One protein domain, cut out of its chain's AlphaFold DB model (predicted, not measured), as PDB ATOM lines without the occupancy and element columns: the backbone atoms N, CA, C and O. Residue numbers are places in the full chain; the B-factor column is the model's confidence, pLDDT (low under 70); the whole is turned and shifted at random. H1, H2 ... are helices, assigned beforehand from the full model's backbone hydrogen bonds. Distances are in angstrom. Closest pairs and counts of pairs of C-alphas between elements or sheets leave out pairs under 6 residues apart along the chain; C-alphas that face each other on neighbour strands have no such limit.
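This is residues 11 to 65 of the 199 residues of the protein "T2SSE_N domain-containing protein" of Methylococcaceae bacterium CS5 (UniProt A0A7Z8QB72). H4, H1 and H2 follow one another in an arc, and H3 stands across from them, near each, in a loosely closed ring of four short helices. The printed part has 55 residues, with helices in the order H1 to H4 and no named strand: all helix. It is compact, with a radius of gyration of the C-alphas of 10.5 A, and spans 28 by 18 by 18 A.

H4, residues 52 to 63, touches H1, residues 12 to 19; their closest C-alphas, Val 59 and Val 13, are 6.6 A apart. H1 and H2, residues 25 to 33, form a helical hairpin and only just touch, with 3 pairs of C-alphas within 8 A, the closest Val 18 and Glu 25 at 6.4 A. H3, residues 40 to 48, is close to H4 but not clearly touching; their closest C-alphas, Val 45 and Ala 52, are 5.9 A apart. In H1, H2, H3 and H4 every O i to N i+4 pair is within hydrogen-bond range.

H1, 10.7 A long, begins at C-alpha 12 (-7.485, -42.018, -33.705). H2 measures 12.2 A and H3 11.7 A. H4, 16.2 A, ends at C-alpha 63 (-9.475, -39.747, -25.179).

The printed part has no cut and no long link. Residues 33 to 39 stand free; 33 to 37 have pLDDT under 70.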
ATOM      1  N   SER A  11      -7.470 -43.423 -38.350       74.06
ATOM      2  CA  SER A  11      -8.248 -42.550 -37.448       74.06
ATOM      3  C   SER A  11      -7.964 -42.878 -35.970       74.06
ATOM      4  O   SER A  11      -7.731 -44.035 -35.611       74.06
ATOM      5  N   GLY A  12      -7.958 -41.865 -35.092       79.44
ATOM      6  CA  GLY A  12      -7.485 -42.018 -33.705       79.44
ATOM      7  C   GLY A  12      -8.194 -43.135 -32.927       79.44
ATOM      8  O   GLY A  12      -7.545 -43.927 -32.246       79.44
ATOM      9  N   VAL A  13      -9.514 -43.255 -33.098       81.00
ATOM     10  CA  VAL A  13     -10.322 -44.318 -32.478       81.00
ATOM     11  C   VAL A  13      -9.966 -45.690 -33.048       81.00
ATOM     12  O   VAL A  13      -9.828 -46.648 -32.291       81.00
ATOM     13  N   LEU A  14      -9.760 -45.803 -34.362       82.62
ATOM     14  CA  LEU A  14      -9.392 -47.071 -34.989       82.62
ATOM     15  C   LEU A  14      -8.027 -47.566 -34.498       82.62
ATOM     16  O   LEU A  14      -7.881 -48.742 -34.176       82.62
ATOM     17  N   ASN A  15      -7.054 -46.662 -34.371       83.56
ATOM     18  CA  ASN A  15      -5.733 -46.985 -33.837       83.56
ATOM     19  C   ASN A  15      -5.810 -47.480 -32.382       83.56
ATOM     20  O   ASN A  15      -5.172 -48.470 -32.033       83.56
ATOM     21  N   CYS A  16      -6.635 -46.839 -31.546       82.62
ATOM     22  CA  CYS A  16      -6.887 -47.290 -30.173       82.62
ATOM     23  C   CYS A  16      -7.381 -48.750 -30.145       82.62
ATOM     24  O   CYS A  16      -6.826 -49.587 -29.441       82.62
ATOM     25  N   ILE A  17      -8.351 -49.092 -30.995       83.38
ATOM     26  CA  ILE A  17      -8.951 -50.435 -31.042       83.38
ATOM     27  C   ILE A  17      -7.961 -51.492 -31.570       83.38
ATOM     28  O   ILE A  17      -7.954 -52.624 -31.081       83.38
ATOM     29  N   VAL A  18      -7.100 -51.136 -32.531       86.19
ATOM     30  CA  VAL A  18      -6.019 -52.012 -33.028       86.19
ATOM     31  C   VAL A  18      -4.977 -52.277 -31.939       86.19
ATOM     32  O   VAL A  18      -4.589 -53.426 -31.733       86.19
ATOM     33  N   LYS A  19      -4.544 -51.237 -31.212       83.94
ATOM     34  CA  LYS A  19      -3.550 -51.356 -30.129       83.94
ATOM     35  C   LYS A  19      -4.017 -52.267 -28.998       83.94
ATOM     36  O   LYS A  19      -3.209 -53.003 -28.439       83.94
ATOM     37  N   GLU A  20      -5.308 -52.237 -28.692       81.94
ATOM     38  CA  GLU A  20      -5.932 -53.092 -27.676       81.94
ATOM     39  C   GLU A  20      -6.147 -54.540 -28.157       81.94
ATOM     40  O   GLU A  20      -6.585 -55.399 -27.394       81.94
ATOM     41  N   GLY A  21      -5.841 -54.843 -29.425       81.69
ATOM     42  CA  GLY A  21      -5.962 -56.184 -29.997       81.69
ATOM     43  C   GLY A  21      -7.402 -56.625 -30.275       81.69
ATOM     44  O   GLY A  21      -7.643 -57.810 -30.503       81.69
ATOM     45  N   LEU A  22      -8.364 -55.693 -30.271       81.88
ATOM     46  CA  LEU A  22      -9.778 -55.982 -30.549       81.88
ATOM     47  C   LEU A  22     -10.026 -56.265 -32.037       81.88
ATOM     48  O   LEU A  22     -10.969 -56.973 -32.388       81.88
ATOM     49  N   ILE A  23      -9.180 -55.709 -32.907       83.50
ATOM     50  CA  ILE A  23      -9.154 -55.968 -34.348       83.50
ATOM     51  C   ILE A  23      -7.713 -56.061 -34.843       83.50
ATOM     52  O   ILE A  23      -6.798 -55.486 -34.255       83.50
ATOM     53  N   THR A  24      -7.517 -56.746 -35.965       85.12
ATOM     54  CA  THR A  24      -6.210 -56.819 -36.633       85.12
ATOM     55  C   THR A  24      -5.970 -55.618 -37.555       85.12
ATOM     56  O   THR A  24      -6.907 -55.011 -38.077       85.12
ATOM     57  N   GLU A  25      -4.703 -55.298 -37.828       82.31
ATOM     58  CA  GLU A  25      -4.317 -54.207 -38.742       82.31
ATOM     59  C   GLU A  25      -4.881 -54.383 -40.161       82.31
ATOM     60  O   GLU A  25      -5.341 -53.423 -40.781       82.31
ATOM     61  N   ALA A  26      -4.901 -55.619 -40.672       81.56
ATOM     62  CA  ALA A  26      -5.458 -55.929 -41.990       81.56
ATOM     63  C   ALA A  26      -6.956 -55.591 -42.072       81.56
ATOM     64  O   ALA A  26      -7.466 -55.156 -43.107       81.56
ATOM     65  N   GLU A  27      -7.666 -55.773 -40.964       80.75
ATOM     66  CA  GLU A  27      -9.081 -55.464 -40.867       80.75
ATOM     67  C   GLU A  27      -9.328 -53.970 -40.695       80.75
ATOM     68  O   GLU A  27     -10.247 -53.446 -41.319       80.75
ATOM     69  N   ALA A  28      -8.501 -53.280 -39.907       81.25
ATOM     70  CA  ALA A  28      -8.538 -51.825 -39.799       81.25
ATOM     71  C   ALA A  28      -8.352 -51.161 -41.172       81.25
ATOM     72  O   ALA A  28      -9.130 -50.285 -41.544       81.25
ATOM     73  N   HIS A  29      -7.414 -51.659 -41.984       78.50
ATOM     74  CA  HIS A  29      -7.223 -51.195 -43.358       78.50
ATOM     75  C   HIS A  29      -8.459 -51.434 -44.235       78.50
ATOM     76  O   HIS A  29      -8.831 -50.583 -45.040       78.50
ATOM     77  N   ASN A  30      -9.118 -52.586 -44.095       81.06
ATOM     78  CA  ASN A  30     -10.340 -52.862 -44.845       81.06
ATOM     79  C   ASN A  30     -11.476 -51.909 -44.442       81.06
ATOM     80  O   ASN A  30     -12.227 -51.465 -45.303       81.06
ATOM     81  N   ILE A  31     -11.574 -51.557 -43.158       79.06
ATOM     82  CA  ILE A  31     -12.576 -50.610 -42.656       79.06
ATOM     83  C   ILE A  31     -12.291 -49.187 -43.140       79.06
ATOM     84  O   ILE A  31     -13.214 -48.500 -43.553       79.06
ATOM     85  N   GLU A  32     -11.035 -48.743 -43.159       75.69
ATOM     86  CA  GLU A  32     -10.701 -47.431 -43.728       75.69
ATOM     87  C   GLU A  32     -10.906 -47.362 -45.241       75.69
ATOM     88  O   GLU A  32     -11.402 -46.361 -45.765       75.69
ATOM     89  N   ALA A  33     -10.551 -48.433 -45.951       69.56
ATOM     90  CA  ALA A  33     -10.751 -48.525 -47.390       69.56
ATOM     91  C   ALA A  33     -12.244 -48.558 -47.744       69.56
ATOM     92  O   ALA A  33     -12.687 -47.922 -48.706       69.56
ATOM     93  N   GLN A  34     -13.043 -49.260 -46.940       67.75
ATOM     94  CA  GLN A  34     -14.493 -49.210 -46.994       67.75
ATOM     95  C   GLN A  34     -14.957 -47.929 -46.309       67.75
ATOM     96  O   GLN A  34     -15.426 -47.999 -45.179       67.75
ATOM     97  N   LYS A  35     -14.875 -46.774 -46.991       61.41
ATOM     98  CA  LYS A  35     -15.564 -45.530 -46.589       61.41
ATOM     99  C   LYS A  35     -17.042 -45.826 -46.345       61.41
ATOM    100  O   LYS A  35     -17.885 -45.722 -47.238       61.41
ATOM    101  N   THR A  36     -17.343 -46.276 -45.143       62.00
ATOM    102  CA  THR A  36     -18.629 -46.833 -44.788       62.00
ATOM    103  C   THR A  36     -19.499 -45.641 -44.456       62.00
ATOM    104  O   THR A  36     -19.070 -44.711 -43.778       62.00
ATOM    105  N   LYS A  37     -20.741 -45.631 -44.945       65.62
ATOM    106  CA  LYS A  37     -21.712 -44.563 -44.637       65.62
ATOM    107  C   LYS A  37     -22.177 -44.580 -43.172       65.62
ATOM    108  O   LYS A  37     -23.201 -43.998 -42.843       65.62
ATOM    109  N   MET A  38     -21.481 -45.316 -42.319       71.12
ATOM    110  CA  MET A  38     -21.902 -45.702 -40.989       71.12
ATOM    111  C   MET A  38     -20.758 -45.409 -40.018       71.12
ATOM    112  O   MET A  38     -19.602 -45.584 -40.410       71.12
ATOM    113  N   PRO A  39     -21.050 -44.978 -38.779       78.31
ATOM    114  CA  PRO A  39     -20.019 -44.694 -37.791       78.31
ATOM    115  C   PRO A  39     -19.123 -45.911 -37.548       78.31
ATOM    116  O   PRO A  39     -19.609 -47.046 -37.490       78.31
ATOM    117  N   LEU A  40     -17.823 -45.668 -37.370       81.38
ATOM    118  CA  LEU A  40     -16.811 -46.715 -37.224       81.38
ATOM    119  C   LEU A  40     -17.151 -47.698 -36.094       81.38
ATOM    120  O   LEU A  40     -17.151 -48.912 -36.290       81.38
ATOM    121  N   ILE A  41     -17.466 -47.166 -34.912       83.75
ATOM    122  CA  ILE A  41     -17.751 -47.969 -33.715       83.75
ATOM    123  C   ILE A  41     -18.977 -48.851 -33.943       83.75
ATOM    124  O   ILE A  41     -18.963 -50.036 -33.614       83.75
ATOM    125  N   ARG A  42     -20.003 -48.322 -34.612       83.44
ATOM    126  CA  ARG A  42     -21.196 -49.087 -34.970       83.44
ATOM    127  C   ARG A  42     -20.914 -50.216 -35.943       83.44
ATOM    128  O   ARG A  42     -21.437 -51.315 -35.772       83.44
ATOM    129  N   TYR A  43     -20.079 -49.971 -36.950       83.62
ATOM    130  CA  TYR A  43     -19.644 -51.026 -37.861       83.62
ATOM    131  C   TYR A  43     -18.922 -52.148 -37.103       83.62
ATOM    132  O   TYR A  43     -19.187 -53.325 -37.343       83.62
ATOM    133  N   LEU A  44     -18.041 -51.791 -36.166       82.31
ATOM    134  CA  LEU A  44     -17.272 -52.748 -35.369       82.31
ATOM    135  C   LEU A  44     -18.158 -53.596 -34.450       82.31
ATOM    136  O   LEU A  44     -18.033 -54.820 -34.445       82.31
ATOM    137  N   VAL A  45     -19.080 -52.967 -33.720       84.62
ATOM    138  CA  VAL A  45     -20.014 -53.670 -32.829       84.62
ATOM    139  C   VAL A  45     -20.929 -54.604 -33.629       84.62
ATOM    140  O   VAL A  45     -21.088 -55.769 -33.262       84.62
ATOM    141  N   ASN A  46     -21.464 -54.145 -34.767       81.62
ATOM    142  CA  ASN A  46     -22.425 -54.923 -35.551       81.62
ATOM    143  C   ASN A  46     -21.792 -56.070 -36.351       81.62
ATOM    144  O   ASN A  46     -22.354 -57.160 -36.382       81.62
ATOM    145  N   ASN A  47     -20.653 -55.845 -37.013       78.50
ATOM    146  CA  ASN A  47     -20.077 -56.842 -37.926       78.50
ATOM    147  C   ASN A  47     -19.099 -57.804 -37.255       78.50
ATOM    148  O   ASN A  47     -18.858 -58.887 -37.784       78.50
ATOM    149  N   LYS A  48     -18.499 -57.415 -36.125       71.00
ATOM    150  CA  LYS A  48     -17.465 -58.220 -35.460       71.00
ATOM    151  C   LYS A  48     -17.869 -58.768 -34.106       71.00
ATOM    152  O   LYS A  48     -17.061 -59.449 -33.484       71.00
ATOM    153  N   HIS A  49     -19.094 -58.482 -33.660       70.94
ATOM    154  CA  HIS A  49     -19.581 -58.875 -32.338       70.94
ATOM    155  C   HIS A  49     -18.621 -58.460 -31.209       70.94
ATOM    156  O   HIS A  49     -18.471 -59.172 -30.216       70.94
ATOM    157  N   ILE A  50     -17.941 -57.318 -31.371       82.31
ATOM    158  CA  ILE A  50     -17.120 -56.750 -30.303       82.31
ATOM    159  C   ILE A  50     -18.072 -56.140 -29.279       82.31
ATOM    160  O   ILE A  50     -19.022 -55.443 -29.641       82.31
ATOM    161  N   ASP A  51     -17.808 -56.394 -28.001       87.31
ATOM    162  CA  ASP A  51     -18.585 -55.821 -26.910       87.31
ATOM    163  C   ASP A  51     -18.469 -54.285 -26.923       87.31
ATOM    164  O   ASP A  51     -17.385 -53.718 -26.732       87.31
ATOM    165  N   ALA A  52     -19.600 -53.607 -27.138       88.00
ATOM    166  CA  ALA A  52     -19.696 -52.151 -27.175       88.00
ATOM    167  C   ALA A  52     -19.180 -51.509 -25.879       88.00
ATOM    168  O   ALA A  52     -18.551 -50.448 -25.916       88.00
ATOM    169  N   LYS A  53     -19.361 -52.184 -24.739       89.38
ATOM    170  CA  LYS A  53     -18.868 -51.732 -23.437       89.38
ATOM    171  C   LYS A  53     -17.355 -51.812 -23.317       89.38
ATOM    172  O   LYS A  53     -16.752 -51.038 -22.572       89.38
ATOM    173  N   VAL A  54     -16.723 -52.772 -23.988       88.12
ATOM    174  CA  VAL A  54     -15.259 -52.862 -24.036       88.12
ATOM    175  C   VAL A  54     -14.731 -51.711 -24.879       88.12
ATOM    176  O   VAL A  54     -13.942 -50.919 -24.368       88.12
ATOM    177  N   VAL A  55     -15.251 -51.534 -26.098       88.06
ATOM    178  CA  VAL A  55     -14.832 -50.447 -27.000       88.06
ATOM    179  C   VAL A  55     -14.978 -49.079 -26.337       88.06
ATOM    180  O   VAL A  55     -14.003 -48.336 -26.261       88.06
ATOM    181  N   ALA A  56     -16.156 -48.765 -25.792       88.81
ATOM    182  CA  ALA A  56     -16.401 -47.473 -25.158       88.81
ATOM    183  C   ALA A  56     -15.443 -47.213 -23.983       88.81
ATOM    184  O   ALA A  56     -14.930 -46.111 -23.824       88.81
ATOM    185  N   ARG A  57     -15.111 -48.227 -23.180       89.06
ATOM    186  CA  ARG A  57     -14.181 -48.055 -22.055       89.06
ATOM    187  C   ARG A  57     -12.760 -47.722 -22.506       89.06
ATOM    188  O   ARG A  57     -12.136 -46.852 -21.908       89.06
ATOM    189  N   HIS A  58     -12.263 -48.394 -23.544       88.44
ATOM    190  CA  HIS A  58     -10.932 -48.113 -24.091       88.44
ATOM    191  C   HIS A  58     -10.879 -46.730 -24.739       88.44
ATOM    192  O   HIS A  58      -9.975 -45.950 -24.452       88.44
ATOM    193  N   VAL A  59     -11.901 -46.378 -25.522       87.56
ATOM    194  CA  VAL A  59     -12.010 -45.049 -26.139       87.56
ATOM    195  C   VAL A  59     -12.109 -43.950 -25.071       87.56
ATOM    196  O   VAL A  59     -11.440 -42.929 -25.175       87.56
ATOM    197  N   SER A  60     -12.871 -44.160 -23.997       90.19
ATOM    198  CA  SER A  60     -12.938 -43.223 -22.865       90.19
ATOM    199  C   SER A  60     -11.573 -43.015 -22.208       90.19
ATOM    200  O   SER A  60     -11.198 -41.873 -21.942       90.19
ATOM    201  N   ALA A  61     -10.821 -44.097 -21.983       87.69
ATOM    202  CA  ALA A  61      -9.505 -44.038 -21.358       87.69
ATOM    203  C   ALA A  61      -8.461 -43.332 -22.241       87.69
ATOM    204  O   ALA A  61      -7.692 -42.522 -21.730       87.69
ATOM    205  N   GLU A  62      -8.464 -43.596 -23.551       85.88
ATOM    206  CA  GLU A  62      -7.518 -42.999 -24.504       85.88
ATOM    207  C   GLU A  62      -7.799 -41.504 -24.731       85.88
ATOM    208  O   GLU A  62      -6.876 -40.691 -24.773       85.88
ATOM    209  N   PHE A  63      -9.075 -41.123 -24.857       85.94
ATOM    210  CA  PHE A  63      -9.475 -39.747 -25.179       85.94
ATOM    211  C   PHE A  63      -9.779 -38.883 -23.946       85.94
ATOM    212  O   PHE A  63      -9.999 -37.681 -24.082       85.94
ATOM    213  N   GLY A  64      -9.807 -39.465 -22.743       86.81
ATOM    214  CA  GLY A  64     -10.088 -38.746 -21.496       86.81
ATOM    215  C   GLY A  64     -11.526 -38.221 -21.385       86.81
ATOM    216  O   GLY A  64     -11.768 -37.221 -20.710       86.81
ATOM    217  N   VAL A  65     -12.480 -38.870 -22.057       89.06
ATOM    218  CA  VAL A  65     -13.899 -38.469 -22.095       89.06
ATOM    219  C   VAL A  65     -14.688 -39.277 -21.061       89.06
ATOM    220  O   VAL A  65     -14.461 -40.484 -20.955       89.06
TER     221      VAL A  65